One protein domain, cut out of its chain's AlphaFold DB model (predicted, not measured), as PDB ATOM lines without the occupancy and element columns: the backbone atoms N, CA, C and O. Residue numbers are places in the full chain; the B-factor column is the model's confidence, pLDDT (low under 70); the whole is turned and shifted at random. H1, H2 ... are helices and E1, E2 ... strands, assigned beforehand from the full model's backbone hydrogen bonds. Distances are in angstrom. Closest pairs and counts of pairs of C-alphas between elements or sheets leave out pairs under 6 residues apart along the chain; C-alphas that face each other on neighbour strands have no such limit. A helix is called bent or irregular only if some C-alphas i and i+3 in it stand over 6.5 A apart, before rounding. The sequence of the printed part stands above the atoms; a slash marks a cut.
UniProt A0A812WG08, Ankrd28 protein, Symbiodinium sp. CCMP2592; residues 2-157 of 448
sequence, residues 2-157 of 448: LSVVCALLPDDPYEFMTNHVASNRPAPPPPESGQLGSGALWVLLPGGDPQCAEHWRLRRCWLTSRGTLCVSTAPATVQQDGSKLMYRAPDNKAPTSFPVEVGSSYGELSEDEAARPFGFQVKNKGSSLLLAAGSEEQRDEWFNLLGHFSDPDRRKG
ATOM      1  N   LEU A   2      51.197  16.344  -5.349       46.47
ATOM      2  CA  LEU A   2      49.932  16.134  -6.081       46.47
ATOM      3  C   LEU A   2      49.231  14.788  -5.785       46.47
ATOM      4  O   LEU A   2      48.048  14.657  -6.068       46.47
ATOM      5  N   SER A   3      49.912  13.801  -5.187       51.41
ATOM      6  CA  SER A   3      49.309  12.486  -4.905       51.41
ATOM      7  C   SER A   3      48.335  12.487  -3.723       51.41
ATOM      8  O   SER A   3      47.433  11.662  -3.695       51.41
ATOM      9  N   VAL A   4      48.486  13.412  -2.768       53.53
ATOM     10  CA  VAL A   4      47.604  13.488  -1.587       53.53
ATOM     11  C   VAL A   4      46.251  14.094  -1.959       53.53
ATOM     12  O   VAL A   4      45.226  13.666  -1.450       53.53
ATOM     13  N   VAL A   5      46.224  15.029  -2.915       53.28
ATOM     14  CA  VAL A   5      44.974  15.643  -3.389       53.28
ATOM     15  C   VAL A   5      44.133  14.643  -4.188       53.28
ATOM     16  O   VAL A   5      42.915  14.635  -4.053       53.28
ATOM     17  N   CYS A   6      44.761  13.742  -4.953       50.84
ATOM     18  CA  CYS A   6      44.037  12.690  -5.673       50.84
ATOM     19  C   CYS A   6      43.459  11.598  -4.759       50.84
ATOM     20  O   CYS A   6      42.509  10.948  -5.167       50.84
ATOM     21  N   ALA A   7      43.990  11.413  -3.544       55.59
ATOM     22  CA  ALA A   7      43.444  10.470  -2.561       55.59
ATOM     23  C   ALA A   7      42.264  11.043  -1.750       55.59
ATOM     24  O   ALA A   7      41.601  10.305  -1.032       55.59
ATOM     25  N   LEU A   8      42.021  12.357  -1.842       59.16
ATOM     26  CA  LEU A   8      40.885  13.037  -1.205       59.16
ATOM     27  C   LEU A   8      39.756  13.349  -2.192       59.16
ATOM     28  O   LEU A   8      38.692  13.813  -1.784       59.16
ATOM     29  N   LEU A   9      39.987  13.139  -3.489       57.03
ATOM     30  CA  LEU A   9      38.918  13.184  -4.472       57.03
ATOM     31  C   LEU A   9      38.127  11.876  -4.351       57.03
ATOM     32  O   LEU A   9      38.750  10.817  -4.326       57.03
ATOM     33  N   PRO A  10      36.789  11.928  -4.243       61.62
ATOM     34  CA  PRO A  10      35.972  10.720  -4.221       61.62
ATOM     35  C   PRO A  10      36.280   9.851  -5.442       61.62
ATOM     36  O   PRO A  10      36.590  10.383  -6.512       61.62
ATOM     37  N   ASP A  11      36.174   8.531  -5.262       62.28
ATOM     38  CA  ASP A  11      36.582   7.513  -6.242       62.28
ATOM     39  C   ASP A  11      35.986   7.733  -7.642       62.28
ATOM     40  O   ASP A  11      36.582   7.327  -8.641       62.28
ATOM     41  N   ASP A  12      34.852   8.438  -7.726       65.62
ATOM     42  CA  ASP A  12      34.284   8.910  -8.980       65.62
ATOM     43  C   ASP A  12      34.097  10.449  -9.016       65.62
ATOM     44  O   ASP A  12      33.197  11.003  -8.365       65.62
ATOM     45  N   PRO A  13      34.881  11.185  -9.835       64.12
ATOM     46  CA  PRO A  13      34.686  12.621 -10.031       64.12
ATOM     47  C   PRO A  13      33.313  12.966 -10.638       64.12
ATOM     48  O   PRO A  13      32.819  14.082 -10.436       64.12
ATOM     49  N   TYR A  14      32.664  12.041 -11.355       59.69
ATOM     50  CA  TYR A  14      31.319  12.251 -11.893       59.69
ATOM     51  C   TYR A  14      30.254  12.235 -10.802       59.69
ATOM     52  O   TYR A  14      29.321  13.043 -10.865       59.69
ATOM     53  N   GLU A  15      30.389  11.392  -9.780       66.38
ATOM     54  CA  GLU A  15      29.472  11.399  -8.637       66.38
ATOM     55  C   GLU A  15      29.603  12.679  -7.830       66.38
ATOM     56  O   GLU A  15      28.589  13.296  -7.497       66.38
ATOM     57  N   PHE A  16      30.833  13.148  -7.607       71.50
ATOM     58  CA  PHE A  16      31.059  14.437  -6.963       71.50
ATOM     59  C   PHE A  16      30.404  15.579  -7.728       71.50
ATOM     60  O   PHE A  16      29.668  16.369  -7.139       71.50
ATOM     61  N   MET A  17      30.622  15.664  -9.044       67.19
ATOM     62  CA  MET A  17      29.996  16.710  -9.853       67.19
ATOM     63  C   MET A  17      28.474  16.584  -9.863       67.19
ATOM     64  O   MET A  17      27.784  17.597  -9.789       67.19
ATOM     65  N   THR A  18      27.936  15.367  -9.918       66.38
ATOM     66  CA  THR A  18      26.486  15.137  -9.914       66.38
ATOM     67  C   THR A  18      25.877  15.555  -8.576       66.38
ATOM     68  O   THR A  18      24.904  16.313  -8.563       66.38
ATOM     69  N   ASN A  19      26.509  15.180  -7.460       69.50
ATOM     70  CA  ASN A  19      26.156  15.624  -6.112       69.50
ATOM     71  C   ASN A  19      26.256  17.141  -5.972       69.50
ATOM     72  O   ASN A  19      25.337  17.779  -5.460       69.50
ATOM     73  N   HIS A  20      27.335  17.734  -6.474       73.00
ATOM     74  CA  HIS A  20      27.562  19.170  -6.434       73.00
ATOM     75  C   HIS A  20      26.504  19.922  -7.248       73.00
ATOM     76  O   HIS A  20      25.923  20.890  -6.763       73.00
ATOM     77  N   VAL A  21      26.186  19.469  -8.463       69.62
ATOM     78  CA  VAL A  21      25.164  20.089  -9.317       69.62
ATOM     79  C   VAL A  21      23.773  19.937  -8.702       69.62
ATOM     80  O   VAL A  21      23.037  20.922  -8.646       69.62
ATOM     81  N   ALA A  22      23.418  18.757  -8.188       67.00
ATOM     82  CA  ALA A  22      22.132  18.544  -7.521       67.00
ATOM     83  C   ALA A  22      22.002  19.336  -6.207       67.00
ATOM     84  O   ALA A  22      20.900  19.738  -5.823       67.00
ATOM     85  N   SER A  23      23.123  19.592  -5.531       67.62
ATOM     86  CA  SER A  23      23.158  20.382  -4.298       67.62
ATOM     87  C   SER A  23      23.112  21.887  -4.563       67.62
ATOM     88  O   SER A  23      22.412  22.594  -3.840       67.62
ATOM     89  N   ASN A  24      23.793  22.368  -5.611       66.94
ATOM     90  CA  ASN A  24      24.039  23.797  -5.849       66.94
ATOM     91  C   ASN A  24      23.201  24.425  -6.969       66.94
ATOM     92  O   ASN A  24      23.188  25.648  -7.106       66.94
ATOM     93  N   ARG A  25      22.475  23.634  -7.767       66.06
ATOM     94  CA  ARG A  25      21.472  24.148  -8.713       66.06
ATOM     95  C   ARG A  25      20.088  23.645  -8.321       66.06
ATOM     96  O   ARG A  25      19.564  22.739  -8.974       66.06
ATOM     97  N   PRO A  26      19.496  24.192  -7.246       60.94
ATOM     98  CA  PRO A  26      18.194  23.740  -6.803       60.94
ATOM     99  C   PRO A  26      17.179  24.021  -7.910       60.94
ATOM    100  O   PRO A  26      16.998  25.161  -8.339       60.94
ATOM    101  N   ALA A  27      16.494  22.972  -8.364       69.50
ATOM    102  CA  ALA A  27      15.179  23.171  -8.950       69.50
ATOM    103  C   ALA A  27      14.340  23.985  -7.941       69.50
ATOM    104  O   ALA A  27      14.523  23.821  -6.729       69.50
ATOM    105  N   PRO A  28      13.491  24.913  -8.405       75.88
ATOM    106  CA  PRO A  28      12.734  25.756  -7.495       75.88
ATOM    107  C   PRO A  28      11.881  24.869  -6.573       75.88
ATOM    108  O   PRO A  28      11.270  23.910  -7.057       75.88
ATOM    109  N   PRO A  29      11.854  25.143  -5.254       80.38
ATOM    110  CA  PRO A  29      10.955  24.430  -4.362       80.38
ATOM    111  C   PRO A  29       9.504  24.649  -4.822       80.38
ATOM    112  O   PRO A  29       9.196  25.677  -5.438       80.38
ATOM    113  N   PRO A  30       8.597  23.701  -4.546       83.00
ATOM    114  CA  PRO A  30       7.185  23.882  -4.860       83.00
ATOM    115  C   PRO A  30       6.647  25.162  -4.182       83.00
ATOM    116  O   PRO A  30       6.961  25.399  -3.017       83.00
ATOM    117  N   PRO A  31       5.828  25.984  -4.869       79.19
ATOM    118  CA  PRO A  31       5.455  27.336  -4.425       79.19
ATOM    119  C   PRO A  31       4.655  27.391  -3.112       79.19
ATOM    120  O   PRO A  31       4.525  28.450  -2.512       79.19
ATOM    121  N   GLU A  32       4.126  26.261  -2.645       71.25
ATOM    122  CA  GLU A  32       3.273  26.180  -1.452       71.25
ATOM    123  C   GLU A  32       4.052  25.970  -0.133       71.25
ATOM    124  O   GLU A  32       3.471  25.607   0.891       71.25
ATOM    125  N   SER A  33       5.381  26.109  -0.130       59.47
ATOM    126  CA  SER A  33       6.216  25.388   0.830       59.47
ATOM    127  C   SER A  33       6.437  26.089   2.176       59.47
ATOM    128  O   SER A  33       7.421  26.805   2.376       59.47
ATOM    129  N   GLY A  34       5.635  25.702   3.168       84.94
ATOM    130  CA  GLY A  34       6.177  25.435   4.502       84.94
ATOM    131  C   GLY A  34       7.111  24.227   4.413       84.94
ATOM    132  O   GLY A  34       6.696  23.099   4.652       84.94
ATOM    133  N   GLN A  35       8.334  24.424   3.933       88.06
ATOM    134  CA  GLN A  35       9.287  23.339   3.729       88.06
ATOM    135  C   GLN A  35       9.847  22.873   5.077       88.06
ATOM    136  O   GLN A  35      10.327  23.696   5.850       88.06
ATOM    137  N   LEU A  36       9.816  21.564   5.335       91.56
ATOM    138  CA  LEU A  36      10.439  20.984   6.528       91.56
ATOM    139  C   LEU A  36      11.860  20.515   6.259       91.56
ATOM    140  O   LEU A  36      12.751  20.788   7.046       91.56
ATOM    141  N   GLY A  37      12.080  19.844   5.130       91.56
ATOM    142  CA  GLY A  37      13.392  19.322   4.763       91.56
ATOM    143  C   GLY A  37      13.633  19.400   3.264       91.56
ATOM    144  O   GLY A  37      12.696  19.374   2.463       91.56
ATOM    145  N   SER A  38      14.900  19.521   2.865       92.56
ATOM    146  CA  SER A  38      15.328  19.162   1.509       92.56
ATOM    147  C   SER A  38      16.734  18.611   1.495       92.56
ATOM    148  O   SER A  38      17.583  19.065   2.261       92.56
ATOM    149  N   GLY A  39      16.971  17.725   0.538       91.56
ATOM    150  CA  GLY A  39      18.270  17.134   0.258       91.56
ATOM    151  C   GLY A  39      18.309  16.582  -1.164       91.56
ATOM    152  O   GLY A  39      17.277  16.487  -1.838       91.56
ATOM    153  N   ALA A  40      19.508  16.262  -1.641       92.25
ATOM    154  CA  ALA A  40      19.677  15.452  -2.838       92.25
ATOM    155  C   ALA A  40      19.611  13.971  -2.436       92.25
ATOM    156  O   ALA A  40      20.294  13.575  -1.496       92.25
ATOM    157  N   LEU A  41      18.786  13.189  -3.128       94.19
ATOM    158  CA  LEU A  41      18.629  11.747  -2.936       94.19
ATOM    159  C   LEU A  41      18.704  11.046  -4.287       94.19
ATOM    160  O   LEU A  41      18.252  11.585  -5.301       94.19
ATOM    161  N   TRP A  42      19.236   9.834  -4.312       95.25
ATOM    162  CA  TRP A  42      19.089   8.952  -5.459       95.25
ATOM    163  C   TRP A  42      17.662   8.422  -5.488       95.25
ATOM    164  O   TRP A  42      17.151   7.956  -4.480       95.25
ATOM    165  N   VAL A  43      17.011   8.512  -6.640       95.94
ATOM    166  CA  VAL A  43      15.637   8.056  -6.846       95.94
ATOM    167  C   VAL A  43      15.648   7.029  -7.957       95.94
ATOM    168  O   VAL A  43      16.166   7.300  -9.048       95.94
ATOM    169  N   LEU A  44      15.078   5.859  -7.687       95.62
ATOM    170  CA  LEU A  44      14.915   4.830  -8.704       95.62
ATOM    171  C   LEU A  44      13.864   5.274  -9.728       95.62
ATOM    172  O   LEU A  44      12.770   5.721  -9.369       95.62
ATOM    173  N   LEU A  45      14.196   5.179 -11.016       92.25
ATOM    174  CA  LEU A  45      13.253   5.504 -12.085       92.25
ATOM    175  C   LEU A  45      12.062   4.523 -12.097       92.25
ATOM    176  O   LEU A  45      12.244   3.343 -11.795       92.25
ATOM    177  N   PRO A  46      10.851   4.963 -12.490       91.06
ATOM    178  CA  PRO A  46       9.711   4.061 -12.643       91.06
ATOM    179  C   PRO A  46      10.029   2.905 -13.601       91.06
ATOM    180  O   PRO A  46      10.442   3.142 -14.735       91.06
ATOM    181  N   GLY A  47       9.838   1.664 -13.141       92.44
ATOM    182  CA  GLY A  47      10.173   0.451 -13.900       92.44
ATOM    183  C   GLY A  47      11.668   0.108 -13.943       92.44
ATOM    184  O   GLY A  47      12.048  -0.833 -14.632       92.44
ATOM    185  N   GLY A  48      12.512   0.859 -13.230       94.62
ATOM    186  CA  GLY A  48      13.926   0.551 -13.072       94.62
ATOM    187  C   GLY A  48      14.159  -0.631 -12.134       94.62
ATOM    188  O   GLY A  48      13.442  -0.819 -11.156       94.62
ATOM    189  N   ASP A  49      15.192  -1.404 -12.436       97.00
ATOM    190  CA  ASP A  49      15.767  -2.427 -11.560       97.00
ATOM    191  C   ASP A  49      16.573  -1.788 -10.404       97.00
ATOM    192  O   ASP A  49      17.544  -1.073 -10.687       97.00
ATOM    193  N   PRO A  50      16.209  -2.035  -9.128       97.44
ATOM    194  CA  PRO A  50      16.950  -1.575  -7.951       97.44
ATOM    195  C   PRO A  50      18.425  -2.005  -7.921       97.44
ATOM    196  O   PRO A  50      19.262  -1.246  -7.424       97.44
ATOM    197  N   GLN A  51      18.766  -3.161  -8.497       97.31
ATOM    198  CA  GLN A  51      20.135  -3.694  -8.547       97.31
ATOM    199  C   GLN A  51      20.981  -3.099  -9.687       97.31
ATOM    200  O   GLN A  51      22.174  -3.381  -9.798       97.31
ATOM    201  N   CYS A  52      20.410  -2.221 -10.518       94.81
ATOM    202  CA  CYS A  52      21.129  -1.562 -11.605       94.81
ATOM    203  C   CYS A  52      21.400  -0.086 -11.280       94.81
ATOM    204  O   CYS A  52      20.501   0.755 -11.342       94.81
ATOM    205  N   ALA A  53      22.661   0.262 -10.995       92.62
ATOM    206  CA  ALA A  53      23.074   1.623 -10.629       92.62
ATOM    207  C   ALA A  53      22.663   2.704 -11.655       92.62
ATOM    208  O   ALA A  53      22.400   3.846 -11.275       92.62
ATOM    209  N   GLU A  54      22.556   2.355 -12.941       90.69
ATOM    210  CA  GLU A  54      22.176   3.272 -14.030       90.69
ATOM    211  C   GLU A  54      20.693   3.690 -14.001       90.69
ATOM    212  O   GLU A  54      20.312   4.728 -14.568       90.69
ATOM    213  N   HIS A  55      19.848   2.897 -13.337       93.00
ATOM    214  CA  HIS A  55      18.429   3.194 -13.142       93.00
ATOM    215  C   HIS A  55      18.176   4.168 -11.988       93.00
ATOM    216  O   HIS A  55      17.083   4.730 -11.885       93.00
ATOM    217  N   TRP A  56      19.186   4.423 -11.156       94.25
ATOM    218  CA  TRP A  56      19.127   5.418 -10.097       94.25
ATOM    219  C   TRP A  56      19.511   6.790 -10.635       94.25
ATOM    220  O   TRP A  56      20.499   6.959 -11.353       94.25
ATOM    221  N   ARG A  57      18.734   7.811 -10.280       91.12
ATOM    222  CA  ARG A  57      19.018   9.197 -10.664       91.12
ATOM    223  C   ARG A  57      19.041  10.078  -9.440       91.12
ATOM    224  O   ARG A  57      18.081  10.097  -8.683       91.12
ATOM    225  N   LEU A  58      20.103  10.854  -9.286       91.38
ATOM    226  CA  LEU A  58      20.176  11.843  -8.226       91.38
ATOM    227  C   LEU A  58      19.182  12.981  -8.495       91.38
ATOM    228  O   LEU A  58      19.250  13.645  -9.534       91.38
ATOM    229  N   ARG A  59      18.247  13.194  -7.568       90.56
ATOM    230  CA  ARG A  59      17.184  14.205  -7.625       90.56
ATOM    231  C   ARG A  59      17.186  15.058  -6.376       90.56
ATOM    232  O   ARG A  59      17.571  14.618  -5.298       90.56
ATOM    233  N   ARG A  60      16.678  16.280  -6.514       89.81
ATOM    234  CA  ARG A  60      16.354  17.092  -5.346       89.81
ATOM    235  C   ARG A  60      15.001  16.637  -4.815       89.81
ATOM    236  O   ARG A  60      14.044  16.528  -5.584       89.81
ATOM    237  N   CYS A  61      14.954  16.378  -3.517       93.69
ATOM    238  CA  CYS A  61      13.748  15.997  -2.809       93.69
ATOM    239  C   CYS A  61      13.413  17.056  -1.755       93.69
ATOM    240  O   CYS A  61      14.310  17.618  -1.118       93.69
ATOM    241  N   TRP A  62      12.123  17.320  -1.568       93.94
ATOM    242  CA  TRP A  62      11.603  18.227  -0.547       93.94
ATOM    243  C   TRP A  62      10.495  17.536   0.223       93.94
ATOM    244  O   TRP A  62       9.630  16.915  -0.387       93.94
ATOM    245  N   LEU A  63      10.474  17.702   1.540       95.19
ATOM    246  CA  LEU A  63       9.335  17.311   2.359       95.19
ATOM    247  C   LEU A  63       8.590  18.566   2.806       95.19
ATOM    248  O   LEU A  63       9.166  19.458   3.438       95.19
ATOM    249  N   THR A  64       7.316  18.656   2.440       94.50
ATOM    250  CA  THR A  64       6.448  19.774   2.825       94.50
ATOM    251  C   THR A  64       5.891  19.570   4.235       94.50
ATOM    252  O   THR A  64       5.769  18.443   4.714       94.50
ATOM    253  N   SER A  65       5.458  20.650   4.885       92.94
ATOM    254  CA  SER A  65       4.751  20.622   6.175       92.94
ATOM    255  C   SER A  65       3.429  19.855   6.137       92.94
ATOM    256  O   SER A  65       2.897  19.485   7.178       92.94
ATOM    257  N   ARG A  66       2.897  19.594   4.937       93.50
ATOM    258  CA  ARG A  66       1.701  18.773   4.729       93.50
ATOM    259  C   ARG A  66       2.000  17.271   4.684       93.50
ATOM    260  O   ARG A  66       1.058  16.495   4.567       93.50
ATOM    261  N   GLY A  67       3.268  16.865   4.753       94.25
ATOM    262  CA  GLY A  67       3.667  15.468   4.597       94.25
ATOM    263  C   GLY A  67       3.641  15.028   3.140       94.25
ATOM    264  O   GLY A  67       3.232  13.920   2.830       94.25
ATOM    265  N   THR A  68       4.008  15.903   2.204       95.56
ATOM    266  CA  THR A  68       4.169  15.525   0.794       95.56
ATOM    267  C   THR A  68       5.645  15.534   0.443       95.56
ATOM    268  O   THR A  68       6.304  16.570   0.565       95.56
ATOM    269  N   LEU A  69       6.154  14.385   0.008       96.00
ATOM    270  CA  LEU A  69       7.495  14.244  -0.531       96.00
ATOM    271  C   LEU A  69       7.470  14.618  -2.014       96.00
ATOM    272  O   LEU A  69       6.889  13.921  -2.839       96.00
ATOM    273  N   CYS A  70       8.082  15.739  -2.361       94.56
ATOM    274  CA  CYS A  70       8.208  16.203  -3.734       94.56
ATOM    275  C   CYS A  70       9.573  15.798  -4.294       94.56
ATOM    276  O   CYS A  70      10.594  16.049  -3.655       94.56
ATOM    277  N   VAL A  71       9.600  15.240  -5.503       93.81
ATOM    278  CA  VAL A  71      10.818  14.820  -6.210       93.81
ATOM    279  C   VAL A  71      10.966  15.615  -7.504       93.81
ATOM    280  O   VAL A  71      10.017  15.741  -8.281       93.81
ATOM    281  N   SER A  72      12.158  16.150  -7.773       91.12
ATOM    282  CA  SER A  72      12.412  16.878  -9.019       91.12
ATOM    283  C   SER A  72      12.341  15.954 -10.247       91.12
ATOM    284  O   SER A  72      13.035  14.941 -10.343       91.12
ATOM    285  N   THR A  73      11.511  16.306 -11.231       82.62
ATOM    286  CA  THR A  73      11.196  15.442 -12.387       82.62
ATOM    287  C   THR A  73      12.273  15.420 -13.464       82.62
ATOM    288  O   THR A  73      12.509  14.379 -14.081       82.62
ATOM    289  N   ALA A  74      13.009  16.512 -13.677       69.94
ATOM    290  CA  ALA A  74      14.002  16.604 -14.748       69.94
ATOM    291  C   ALA A  74      15.444  16.684 -14.195       69.94
ATOM    292  O   ALA A  74      15.709  17.490 -13.297       69.94
ATOM    293  N   PRO A  75      16.374  15.831 -14.673       66.75
ATOM    294  CA  PRO A  75      17.785  16.006 -14.381       66.75
ATOM    295  C   PRO A  75      18.285  17.185 -15.219       66.75
ATOM    296  O   PRO A  75      17.724  17.481 -16.277       66.75
ATOM    297  N   ALA A  76      19.332  17.873 -14.770       59.34
ATOM    298  CA  ALA A  76      19.967  18.880 -15.612       59.34
ATOM    299  C   ALA A  76      20.543  18.176 -16.850       59.34
ATOM    300  O   ALA A  76      21.464  17.368 -16.742       59.34
ATOM    301  N   THR A  77      19.975  18.435 -18.026       64.25
ATOM    302  CA  THR A  77      20.515  17.905 -19.278       64.25
ATOM    303  C   THR A  77      21.746  18.708 -19.665       64.25
ATOM    304  O   THR A  77      21.664  19.918 -19.896       64.25
ATOM    305  N   VAL A  78      22.886  18.028 -19.754       67.31
ATOM    306  CA  VAL A  78      24.093  18.575 -20.376       67.31
ATOM    307  C   VAL A  78      23.926  18.411 -21.879       67.31
ATOM    308  O   VAL A  78      23.880  17.290 -22.382       67.31
ATOM    309  N   GLN A  79      23.772  19.519 -22.596       74.75
ATOM    310  CA  GLN A  79      23.786  19.519 -24.054       74.75
ATOM    311  C   GLN A  79      25.170  19.964 -24.516       74.75
ATOM    312  O   GLN A  79      25.711  20.961 -24.036       74.75
ATOM    313  N   GLN A  80      25.759  19.206 -25.434       78.06
ATOM    314  CA  GLN A  80      26.991  19.598 -26.094       78.06
ATOM    315  C   GLN A  80      26.620  20.408 -27.339       78.06
ATOM    316  O   GLN A  80      26.123  19.852 -28.316       78.06
ATOM    317  N   ASP A  81      26.827  21.724 -27.282       85.00
ATOM    318  CA  ASP A  81      26.627  22.625 -28.417       85.00
ATOM    319  C   ASP A  81      28.000  22.919 -29.039       85.00
ATOM    320  O   ASP A  81      28.784  23.741 -28.550       85.00
ATOM    321  N   GLY A  82      28.362  22.123 -30.049       89.38
ATOM    322  CA  GLY A  82      29.702  22.120 -30.637       89.38
ATOM    323  C   GLY A  82      30.787  21.678 -29.643       89.38
ATOM    324  O   GLY A  82      30.786  20.549 -29.153       89.38
ATOM    325  N   SER A  83      31.745  22.561 -29.351       86.75
ATOM    326  CA  SER A  83      32.830  22.323 -28.383       86.75
ATOM    327  C   SER A  83      32.498  22.779 -26.957       86.75
ATOM    328  O   SER A  83      33.312  22.587 -26.053       86.75
ATOM    329  N   LYS A  84      31.321  23.377 -26.728       76.94
ATOM    330  CA  LYS A  84      30.928  23.924 -25.426       76.94
ATOM    331  C   LYS A  84      29.904  23.017 -24.748       76.94
ATOM    332  O   LYS A  84      28.824  22.765 -25.277       76.94
ATOM    333  N   LEU A  85      30.223  22.565 -23.536       69.25
ATOM    334  CA  LEU A  85      29.253  21.906 -22.663       69.25
ATOM    335  C   LEU A  85      28.318  22.971 -22.079       69.25
ATOM    336  O   LEU A  85      28.727  23.805 -21.267       69.25
ATOM    337  N   MET A  86      27.067  22.969 -22.527       68.19
ATOM    338  CA  MET A  86      26.018  23.862 -22.051       68.19
ATOM    339  C   MET A  86      25.112  23.093 -21.091       68.19
ATOM    340  O   MET A  86      24.459  22.112 -21.446       68.19
ATOM    341  N   TYR A  87      25.052  23.558 -19.848       66.75
ATOM    342  CA  TYR A  87      24.108  23.044 -18.865       66.75
ATOM    343  C   TYR A  87      22.762  23.720 -19.089       66.75
ATOM    344  O   TYR A  87      22.584  24.879 -18.703       66.75
ATOM    345  N   ARG A  88      21.813  23.012 -19.706       63.47
ATOM    346  CA  ARG A  88      20.443  23.507 -19.812       63.47
ATOM    347  C   ARG A  88      19.741  23.244 -18.484       63.47
ATOM    348  O   ARG A  88      19.811  22.135 -17.952       63.47
ATOM    349  N   ALA A  89      19.098  24.275 -17.934       61.81
ATOM    350  CA  ALA A  89      18.226  24.087 -16.785       61.81
ATOM    351  C   ALA A  89      17.189  23.004 -17.135       61.81
ATOM    352  O   ALA A  89      16.722  22.985 -18.279       61.81
ATOM    353  N   PRO A  90      16.867  22.091 -16.203       63.38
ATOM    354  CA  PRO A  90      15.861  21.074 -16.458       63.38
ATOM    355  C   PRO A  90      14.565  21.737 -16.931       63.38
ATOM    356  O   PRO A  90      14.206  22.802 -16.419       63.38
ATOM    357  N   ASP A  91      13.868  21.131 -17.897       70.25
ATOM    358  CA  ASP A  91      12.534  21.603 -18.273       70.25
ATOM    359  C   ASP A  91      11.699  21.699 -16.997       70.25
ATOM    360  O   ASP A  91      11.653  20.747 -16.213       70.25
ATOM    361  N   ASN A  92      11.094  22.868 -16.775       65.31
ATOM    362  CA  ASN A  92      10.462  23.263 -15.518       65.31
ATOM    363  C   ASN A  92       9.109  22.550 -15.329       65.31
ATOM    364  O   ASN A  92       8.055  23.168 -15.192       65.31
ATOM    365  N   LYS A  93       9.127  21.220 -15.421       77.44
ATOM    366  CA  LYS A  93       8.003  20.351 -15.117       77.44
ATOM    367  C   LYS A  93       7.805  20.375 -13.608       77.44
ATOM    368  O   LYS A  93       8.772  20.350 -12.848       77.44
ATOM    369  N   ALA A  94       6.544  20.411 -13.187       81.06
ATOM    370  CA  ALA A  94       6.202  20.346 -11.776       81.06
ATOM    371  C   ALA A  94       6.892  19.129 -11.116       81.06
ATOM    372  O   ALA A  94       6.993  18.072 -11.754       81.06
ATOM    373  N   PRO A  95       7.403  19.262  -9.878       87.56
ATOM    374  CA  PRO A  95       7.901  18.128  -9.109       87.56
ATOM    375  C   PRO A  95       6.833  17.035  -8.984       87.56
ATOM    376  O   PRO A  95       5.647  17.335  -8.848       87.56
ATOM    377  N   THR A  96       7.246  15.769  -8.998       91.75
ATOM    378  CA  THR A  96       6.347  14.651  -8.701       91.75
ATOM    379  C   THR A  96       6.059  14.661  -7.210       91.75
ATOM    380  O   THR A  96       6.988  14.602  -6.407       91.75
ATOM    381  N   SER A  97       4.788  14.750  -6.836       93.69
ATOM    382  CA  SER A  97       4.349  14.690  -5.447       93.69
ATOM    383  C   SER A  97       4.033  13.253  -5.039       93.69
ATOM    384  O   SER A  97       3.295  12.538  -5.713       93.69
ATOM    385  N   PHE A  98       4.582  12.844  -3.904       95.75
ATOM    386  CA  PHE A  98       4.319  11.571  -3.254       95.75
ATOM    387  C   PHE A  98       3.761  11.863  -1.852       95.75
ATOM    388  O   PHE A  98       4.509  12.313  -0.979       95.75
ATOM    389  N   PRO A  99       2.443  11.714  -1.622       95.94
ATOM    390  CA  PRO A  99       1.875  11.949  -0.300       95.94
ATOM    391  C   PRO A  99       2.430  10.921   0.694       95.94
ATOM    392  O   PRO A  99       2.545   9.743   0.365       95.94
ATOM    393  N   VAL A 100       2.772  11.364   1.900       96.44
ATOM    394  CA  VAL A 100       3.143  10.523   3.043       96.44
ATOM    395  C   VAL A 100       1.958  10.562   4.000       96.44
ATOM    396  O   VAL A 100       1.758  11.524   4.741       96.44
ATOM    397  N   GLU A 101       1.104   9.550   3.899       95.56
ATOM    398  CA  GLU A 101      -0.095   9.429   4.726       95.56
ATOM    399  C   GLU A 101       0.203   8.734   6.057       95.56
ATOM    400  O   GLU A 101       1.197   8.019   6.199       95.56
ATOM    401  N   VAL A 102      -0.711   8.885   7.015       96.19
ATOM    402  CA  VAL A 102      -0.689   8.111   8.261       96.19
ATOM    403  C   VAL A 102      -0.771   6.621   7.922       96.19
ATOM    404  O   VAL A 102      -1.648   6.202   7.159       96.19
ATOM    405  N   GLY A 103       0.146   5.836   8.484       94.81
ATOM    406  CA  GLY A 103       0.300   4.414   8.170       94.81
ATOM    407  C   GLY A 103       1.170   4.118   6.944       94.81
ATOM    408  O   GLY A 103       1.258   2.958   6.545       94.81
ATOM    409  N   SER A 104       1.822   5.124   6.348       96.75
ATOM    410  CA  SER A 104       2.918   4.867   5.404       96.75
ATOM    411  C   SER A 104       4.029   4.100   6.118       96.75
ATOM    412  O   SER A 104       4.374   4.416   7.255       96.75
ATOM    413  N   SER A 105       4.598   3.095   5.459       97.06
ATOM    414  CA  SER A 105       5.735   2.346   5.996       97.06
ATOM    415  C   SER A 105       6.991   2.736   5.240       97.06
ATOM    416  O   SER A 105       6.974   2.790   4.008       97.06
ATOM    417  N   TYR A 106       8.084   2.940   5.955       96.69
ATOM    418  CA  TYR A 106       9.403   3.089   5.366       96.69
ATOM    419  C   TYR A 106      10.349   2.064   5.981       96.69
ATOM    420  O   TYR A 106      10.168   1.658   7.127       96.69
ATOM    421  N   GLY A 107      11.310   1.601   5.193       97.50
ATOM    422  CA  GLY A 107      12.246   0.568   5.614       97.50
ATOM    423  C   GLY A 107      13.534   0.630   4.817       97.50
ATOM    424  O   GLY A 107      13.557   1.141   3.696       97.50
ATOM    425  N   GLU A 108      14.599   0.138   5.426       98.12
ATOM    426  CA  GLU A 108      15.904  -0.001   4.791       98.12
ATOM    427  C   GLU A 108      15.851  -1.078   3.706       98.12
ATOM    428  O   GLU A 108      15.141  -2.075   3.848       98.12
ATOM    429  N   LEU A 109      16.580  -0.846   2.618       97.88
ATOM    430  CA  LEU A 109      16.860  -1.856   1.604       97.88
ATOM    431  C   LEU A 109      18.207  -2.489   1.934       97.88
ATOM    432  O   LEU A 109      19.148  -1.777   2.297       97.88
ATOM    433  N   SER A 110      18.298  -3.810   1.810       96.88
ATOM    434  CA  SER A 110      19.577  -4.496   1.997       96.88
ATOM    435  C   SER A 110      20.555  -4.154   0.865       96.88
ATOM    436  O   SER A 110      20.150  -3.750  -0.229       96.88
ATOM    437  N   GLU A 111      21.854  -4.330   1.110       94.12
ATOM    438  CA  GLU A 111      22.892  -4.124   0.085       94.12
ATOM    439  C   GLU A 111      22.703  -5.048  -1.130       94.12
ATOM    440  O   GLU A 111      23.065  -4.690  -2.248       94.12
ATOM    441  N   ASP A 112      22.066  -6.204  -0.932       97.06
ATOM    442  CA  ASP A 112      21.717  -7.131  -2.008       97.06
ATOM    443  C   ASP A 112      20.477  -6.678  -2.798       97.06
ATOM    444  O   ASP A 112      20.281  -7.091  -3.940       97.06
ATOM    445  N   GLU A 113      19.619  -5.831  -2.227       97.44
ATOM    446  CA  GLU A 113      18.394  -5.342  -2.871       97.44
ATOM    447  C   GLU A 113      18.614  -4.068  -3.689       97.44
ATOM    448  O   GLU A 113      17.829  -3.791  -4.596       97.44
ATOM    449  N   ALA A 114      19.651  -3.281  -3.393       97.50
ATOM    450  CA  ALA A 114      19.885  -1.993  -4.032       97.50
ATOM    451  C   ALA A 114      21.344  -1.811  -4.458       97.50
ATOM    452  O   ALA A 114      22.269  -1.941  -3.669       97.50
ATOM    453  N   ALA A 115      21.553  -1.366  -5.699       96.62
ATOM    454  CA  ALA A 115      22.884  -1.015  -6.204       96.62
ATOM    455  C   ALA A 115      23.513   0.202  -5.513       96.62
ATOM    456  O   ALA A 115      24.691   0.493  -5.716       96.62
ATOM    457  N   ARG A 116      22.705   0.986  -4.793       94.88
ATOM    458  CA  ARG A 116      23.128   2.206  -4.110       94.88
ATOM    459  C   ARG A 116      23.135   1.958  -2.601       94.88
ATOM    460  O   ARG A 116      22.131   1.460  -2.091       94.88
ATOM    461  N   PRO A 117      24.217   2.334  -1.895       95.19
ATOM    462  CA  PRO A 117      24.268   2.207  -0.446       95.19
ATOM    463  C   PRO A 117      23.218   3.114   0.201       95.19
ATOM    464  O   PRO A 117      22.760   4.086  -0.404       95.19
ATOM    465  N   PHE A 118      22.842   2.792   1.440       96.62
ATOM    466  CA  PHE A 118      21.848   3.552   2.211       96.62
ATOM    467  C   PHE A 118      20.499   3.676   1.483       96.62
ATOM    468  O   PHE A 118      19.805   4.696   1.577       96.62
ATOM    469  N   GLY A 119      20.146   2.632   0.727       97.56
ATOM    470  CA  GLY A 119      18.854   2.485   0.079       97.56
ATOM    471  C   GLY A 119      17.733   2.331   1.102       97.56
ATOM    472  O   GLY A 119      17.883   1.683   2.136       97.56
ATOM    473  N   PHE A 120      16.589   2.935   0.816       98.31
ATOM    474  CA  PHE A 120      15.375   2.788   1.598       98.31
ATOM    475  C   PHE A 120      14.132   2.922   0.719       98.31
ATOM    476  O   PHE A 120      14.127   3.570  -0.330       98.31
ATOM    477  N   GLN A 121      13.046   2.302   1.156       98.06
ATOM    478  CA  GLN A 121      11.774   2.294   0.451       98.06
ATOM    479  C   GLN A 121      10.723   3.035   1.265       98.06
ATOM    480  O   GLN A 121      10.590   2.803   2.462       98.06
ATOM    481  N   VAL A 122       9.937   3.882   0.606       97.94
ATOM    482  CA  VAL A 122       8.751   4.532   1.175       97.94
ATOM    483  C   VAL A 122       7.521   3.944   0.492       97.94
ATOM    484  O   VAL A 122       7.310   4.150  -0.705       97.94
ATOM    485  N   LYS A 123       6.712   3.188   1.238       97.69
ATOM    486  CA  LYS A 123       5.458   2.598   0.756       97.69
ATOM    487  C   LYS A 123       4.274   3.407   1.277       97.69
ATOM    488  O   LYS A 123       4.117   3.594   2.482       97.69
ATOM    489  N   ASN A 124       3.420   3.823   0.355       96.25
ATOM    490  CA  ASN A 124       2.086   4.345   0.622       96.25
ATOM    491  C   ASN A 124       1.060   3.437  -0.091       96.25
ATOM    492  O   ASN A 124       1.430   2.606  -0.919       96.25
ATOM    493  N   LYS A 125      -0.227   3.531   0.246       91.88
ATOM    494  CA  LYS A 125      -1.323   2.675  -0.240       91.88
ATOM    495  C   LYS A 125      -1.341   2.570  -1.774       91.88
ATOM    496  O   LYS A 125      -1.943   3.387  -2.462       91.88
ATOM    497  N   GLY A 126      -0.685   1.536  -2.300       92.25
ATOM    498  CA  GLY A 126      -0.592   1.246  -3.733       92.25
ATOM    499  C   GLY A 126       0.579   1.901  -4.475       92.25
ATOM    500  O   GLY A 126       0.715   1.679  -5.675       92.25
ATOM    501  N   SER A 127       1.442   2.667  -3.805       95.75
ATOM    502  CA  SER A 127       2.622   3.272  -4.424       95.75
ATOM    503  C   SER A 127       3.876   3.052  -3.582       95.75
ATOM    504  O   SER A 127       3.862   3.075  -2.354       95.75
ATOM    505  N   SER A 128       4.991   2.810  -4.259       96.75
ATOM    506  CA  SER A 128       6.288   2.608  -3.626       96.75
ATOM    507  C   SER A 128       7.307   3.503  -4.301       96.75
ATOM    508  O   SER A 128       7.410   3.507  -5.527       96.75
ATOM    509  N   LEU A 129       8.085   4.215  -3.495       97.31
ATOM    510  CA  LEU A 129       9.201   5.029  -3.946       97.31
ATOM    511  C   LEU A 129      10.489   4.482  -3.333       97.31
ATOM    512  O   LEU A 129      10.592   4.381  -2.113       97.31
ATOM    513  N   LEU A 130      11.453   4.114  -4.178       97.94
ATOM    514  CA  LEU A 130      12.776   3.678  -3.737       97.94
ATOM    515  C   LEU A 130      13.739   4.858  -3.826       97.94
ATOM    516  O   LEU A 130      13.843   5.523  -4.865       97.94
ATOM    517  N   LEU A 131      14.409   5.112  -2.712       97.88
ATOM    518  CA  LEU A 131      15.316   6.225  -2.494       97.88
ATOM    519  C   LEU A 131      16.646   5.681  -1.975       97.88
ATOM    520  O   LEU A 131      16.686   4.608  -1.388       97.88
ATOM    521  N   ALA A 132      17.735   6.407  -2.182       97.19
ATOM    522  CA  ALA A 132      18.992   6.134  -1.499       97.19
ATOM    523  C   ALA A 132      19.668   7.450  -1.114       97.19
ATOM    524  O   ALA A 132      19.670   8.419  -1.884       97.19
ATOM    525  N   ALA A 133      20.184   7.495   0.109       96.19
ATOM    526  CA  ALA A 133      20.896   8.648   0.638       96.19
ATOM    527  C   ALA A 133      22.384   8.606   0.257       96.19
ATOM    528  O   ALA A 133      22.900   7.588  -0.199       96.19
ATOM    529  N   GLY A 134      23.078   9.732   0.417       91.38
ATOM    530  CA  GLY A 134      24.532   9.793   0.262       91.38
ATOM    531  C   GLY A 134      25.299   9.270   1.480       91.38
ATOM    532  O   GLY A 134      26.475   8.947   1.348       91.38
ATOM    533  N   SER A 135      24.654   9.198   2.647       92.75
ATOM    534  CA  SER A 135      25.217   8.650   3.883       92.75
ATOM    535  C   SER A 135      24.125   8.042   4.768       92.75
ATOM    536  O   SER A 135      22.934   8.312   4.570       92.75
ATOM    537  N   GLU A 136      24.537   7.242   5.750       94.69
ATOM    538  CA  GLU A 136      23.653   6.654   6.758       94.69
ATOM    539  C   GLU A 136      22.948   7.735   7.588       94.69
ATOM    540  O   GLU A 136      21.728   7.711   7.726       94.69
ATOM    541  N   GLU A 137      23.674   8.766   8.027       93.94
ATOM    542  CA  GLU A 137      23.104   9.857   8.825       93.94
ATOM    543  C   GLU A 137      22.038  10.615   8.034       93.94
ATOM    544  O   GLU A 137      20.977  10.947   8.561       93.94
ATOM    545  N   GLN A 138      22.285  10.851   6.739       94.19
ATOM    546  CA  GLN A 138      21.301  11.496   5.882       94.19
ATOM    547  C   GLN A 138      20.039  10.625   5.753       94.19
ATOM    548  O   GLN A 138      18.930  11.158   5.807       94.19
ATOM    549  N   ARG A 139      20.171   9.300   5.602       96.19
ATOM    550  CA  ARG A 139      19.026   8.369   5.582       96.19
ATOM    551  C   ARG A 139      18.229   8.450   6.886       96.19
ATOM    552  O   ARG A 139      17.005   8.577   6.836       96.19
ATOM    553  N   ASP A 140      18.906   8.445   8.026       96.06
ATOM    554  CA  ASP A 140      18.269   8.475   9.343       96.06
ATOM    555  C   ASP A 140      17.544   9.807   9.602       96.06
ATOM    556  O   ASP A 140      16.443   9.840  10.163       96.06
ATOM    557  N   GLU A 141      18.096  10.927   9.125       95.06
ATOM    558  CA  GLU A 141      17.403  12.219   9.124       95.06
ATOM    559  C   GLU A 141      16.106  12.168   8.297       95.06
ATOM    560  O   GLU A 141      15.060  12.661   8.739       95.06
ATOM    561  N   TRP A 142      16.136  11.526   7.124       96.50
ATOM    562  CA  TRP A 142      14.930  11.304   6.322       96.50
ATOM    563  C   TRP A 142      13.928  10.385   7.025       96.50
ATOM    564  O   TRP A 142      12.732  10.674   6.984       96.50
ATOM    565  N   PHE A 143      14.369   9.337   7.722       96.94
ATOM    566  CA  PHE A 143      13.483   8.481   8.521       96.94
ATOM    567  C   PHE A 143      12.817   9.235   9.665       96.94
ATOM    568  O   PHE A 143      11.610   9.095   9.867       96.94
ATOM    569  N   ASN A 144      13.554  10.092  10.371       95.81
ATOM    570  CA  ASN A 144      12.986  10.940  11.417       95.81
ATOM    571  C   ASN A 144      11.898  11.871  10.864       95.81
ATOM    572  O   ASN A 144      10.840  12.044  11.480       95.81
ATOM    573  N   LEU A 145      12.131  12.424   9.673       95.62
ATOM    574  CA  LEU A 145      11.177  13.284   8.985       95.62
ATOM    575  C   LEU A 145       9.934  12.538   8.494       95.62
ATOM    576  O   LEU A 145       8.814  12.996   8.720       95.62
ATOM    577  N   LEU A 146      10.114  11.389   7.845       96.81
ATOM    578  CA  LEU A 146       9.017  10.557   7.348       96.81
ATOM    579  C   LEU A 146       8.202   9.957   8.501       96.81
ATOM    580  O   LEU A 146       6.971   9.903   8.429       96.81
ATOM    581  N   GLY A 147       8.868   9.578   9.592       96.50
ATOM    582  CA  GLY A 147       8.248   9.058  10.806       96.50
ATOM    583  C   GLY A 147       7.312  10.049  11.479       96.50
ATOM    584  O   GLY A 147       6.250   9.652  11.947       96.50
ATOM    585  N   HIS A 148       7.639  11.344  11.461       96.00
ATOM    586  CA  HIS A 148       6.749  12.383  11.991       96.00
ATOM    587  C   HIS A 148       5.381  12.417  11.284       96.00
ATOM    588  O   HIS A 148       4.371  12.695  11.923       96.00
ATOM    589  N   PHE A 149       5.336  12.118   9.982       95.69
ATOM    590  CA  PHE A 149       4.092  12.109   9.202       95.69
ATOM    591  C   PHE A 149       3.379  10.762   9.179       95.69
ATOM    592  O   PHE A 149       2.153  10.718   9.047       95.69
ATOM    593  N   SER A 150       4.145   9.680   9.285       95.88
ATOM    594  CA  SER A 150       3.621   8.314   9.233       95.88
ATOM    595  C   SER A 150       2.932   7.919  10.542       95.88
ATOM    596  O   SER A 150       1.947   7.181  10.514       95.88
ATOM    597  N   ASP A 151       3.417   8.449  11.669       96.12
ATOM    598  CA  ASP A 151       2.893   8.197  13.009       96.12
ATOM    599  C   ASP A 151       1.806   9.232  13.392       96.12
ATOM    600  O   ASP A 151       2.073  10.442  13.407       96.12
ATOM    601  N   PRO A 152       0.572   8.791  13.713       94.44
ATOM    602  CA  PRO A 152      -0.531   9.688  14.057       94.44
ATOM    603  C   PRO A 152      -0.283  10.515  15.325       94.44
ATOM    604  O   PRO A 152      -0.826  11.620  15.441       94.44
ATOM    605  N   ASP A 153       0.511  10.015  16.269       95.81
ATOM    606  CA  ASP A 153       0.769  10.694  17.535       95.81
ATOM    607  C   ASP A 153       1.914  11.692  17.409       95.81
ATOM    608  O   ASP A 153       1.803  12.818  17.906       95.81
ATOM    609  N   ARG A 154       2.962  11.357  16.648       93.50
ATOM    610  CA  ARG A 154       4.062  12.303  16.379       93.50
ATOM    611  C   ARG A 154       3.601  13.497  15.552       93.50
ATOM    612  O   ARG A 154       4.081  14.603  15.792       93.50
ATOM    613  N   ARG A 155       2.628  13.308  14.657       91.38
ATOM    614  CA  ARG A 155       2.055  14.373  13.817       91.38
ATOM    615  C   ARG A 155       1.353  15.483  14.609       91.38
ATOM    616  O   ARG A 155       1.220  16.595  14.108       91.38
ATOM    617  N   LYS A 156       0.884  15.196  15.830       92.31
ATOM    618  CA  LYS A 156       0.281  16.207  16.722       92.31
ATOM    619  C   LYS A 156       1.336  17.121  17.352       92.31
ATOM    620  O   LYS A 156       1.002  18.216  17.797       92.31
ATOM    621  N   GLY A 157       2.584  16.658  17.426       91.69
ATOM    622  CA  GLY A 157       3.701  17.414  17.975       91.69
ATOM    623  C   GLY A 157       4.208  18.505  17.026       91.69
ATOM    624  O   GLY A 157       3.838  18.540  15.851       91.69
TER     625      GLY A 157
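This is residues 2 to 157 of the 448 residues of the protein "Ankrd28 protein" of Symbiodinium sp. CCMP2592 (UniProt A0A812WG08). One long antiparallel sheet of seven strands is curled like part of a barrel and bent back on itself into two leaves, with the helix H3 inside its curl; H2 packs over E2 and E1. Two extensions leave this core: a separate hairpin, E4 and E5, makes an arm, and residues 2 to 14, of which 2 to 6 belong to H1, stick out free. The printed part has 156 residues, with three named helices and nine named strands in the order H1 H2 E1 E2 E3 E4 E5 E6 E7 E8 E9 H3, and its class is mixed, helices and strands. The sheet's order is E6 E3 E2 E1 E9 E8 E7. The whole is compact, with a radius of gyration of the C-alphas of 16.8 A, yet elongated in outline, spanning 55 by 35 by 30 A.

The strongly twisted sheet is a folded sheet, one sheet bent back into two leaves that face each other: E6 (residues 96 to 99), E3 (68 to 71) and E2 (56 to 64) face E9 (127 to 132), E8 (119 to 124) and E7 (105 to 108), with E1 (35 to 44) as the hinge. E1 bends by 70 degrees at residue 40, and E2 by 56 degrees at residue 59. E1 E2 E3 and E7 E8 E9 are meanders, each strand the antiparallel neighbour of the one before. Backbone pairs within hydrogen-bond range include N 42 and O 132 at 2.8 A for E1 and E9, N 59 and O 41 at 2.8 A for E2 and E1, N 70 and O 62 at 2.8 A for E3 and E2, N 69 and O 98 at 2.8 A for E6 and E3, N 122 and O 129 at 2.8 A for E9 and E8, and N 121 and O 107 at 2.8 A for E8 and E7. The sheet curls round H3 (136 to 150), whose closest C-alphas to E7 are Ser 150 and Ser 105, 7.1 A apart. H2 (13 to 24) is on the sheet at a height of 10.1 A, over E2 and E1, and runs along the strands, at 25 degrees to E1 on the local plane; its closest C-alphas to E1 are Ala 22 and Ala 40, 6.1 A apart. The hairpin E4 (77 to 81) and E5 (84 to 88) is antiparallel, with N 79 and O 86 2.9 A apart; both strands are apart from E1 and E2. H1 (2 to 6) is not on the sheet. In H2 every O i to N i+4 pair is within hydrogen-bond range, in H3 10 of 11, and in H1 0 of 1, with 0 of 2 O i to N i+3 pairs.

E1 measures 23.0 A from first to last C-alpha, E2 23.1 A, E8 and E9 16.9 A each, H3 20.3 A and H2 16.0 A. H1 begins at C-alpha 2, (49.932, 16.134, -6.081). E1 begins at C-alpha 35, (9.287, 23.339, 3.729), and H3 ends at C-alpha 150, (3.621, 8.314, 9.233).

The C-alphas of Gly 82 and Asp 153 are the two farthest apart, at 57.3 A. The printed part has no cut, and the link from E1 to E2, 11 residues, is long. The mean pLDDT of the printed part is 85.3; 37 residues are under 70, among them residues 2 to 15, 21 to 27, 74 to 78 and 85 to 90.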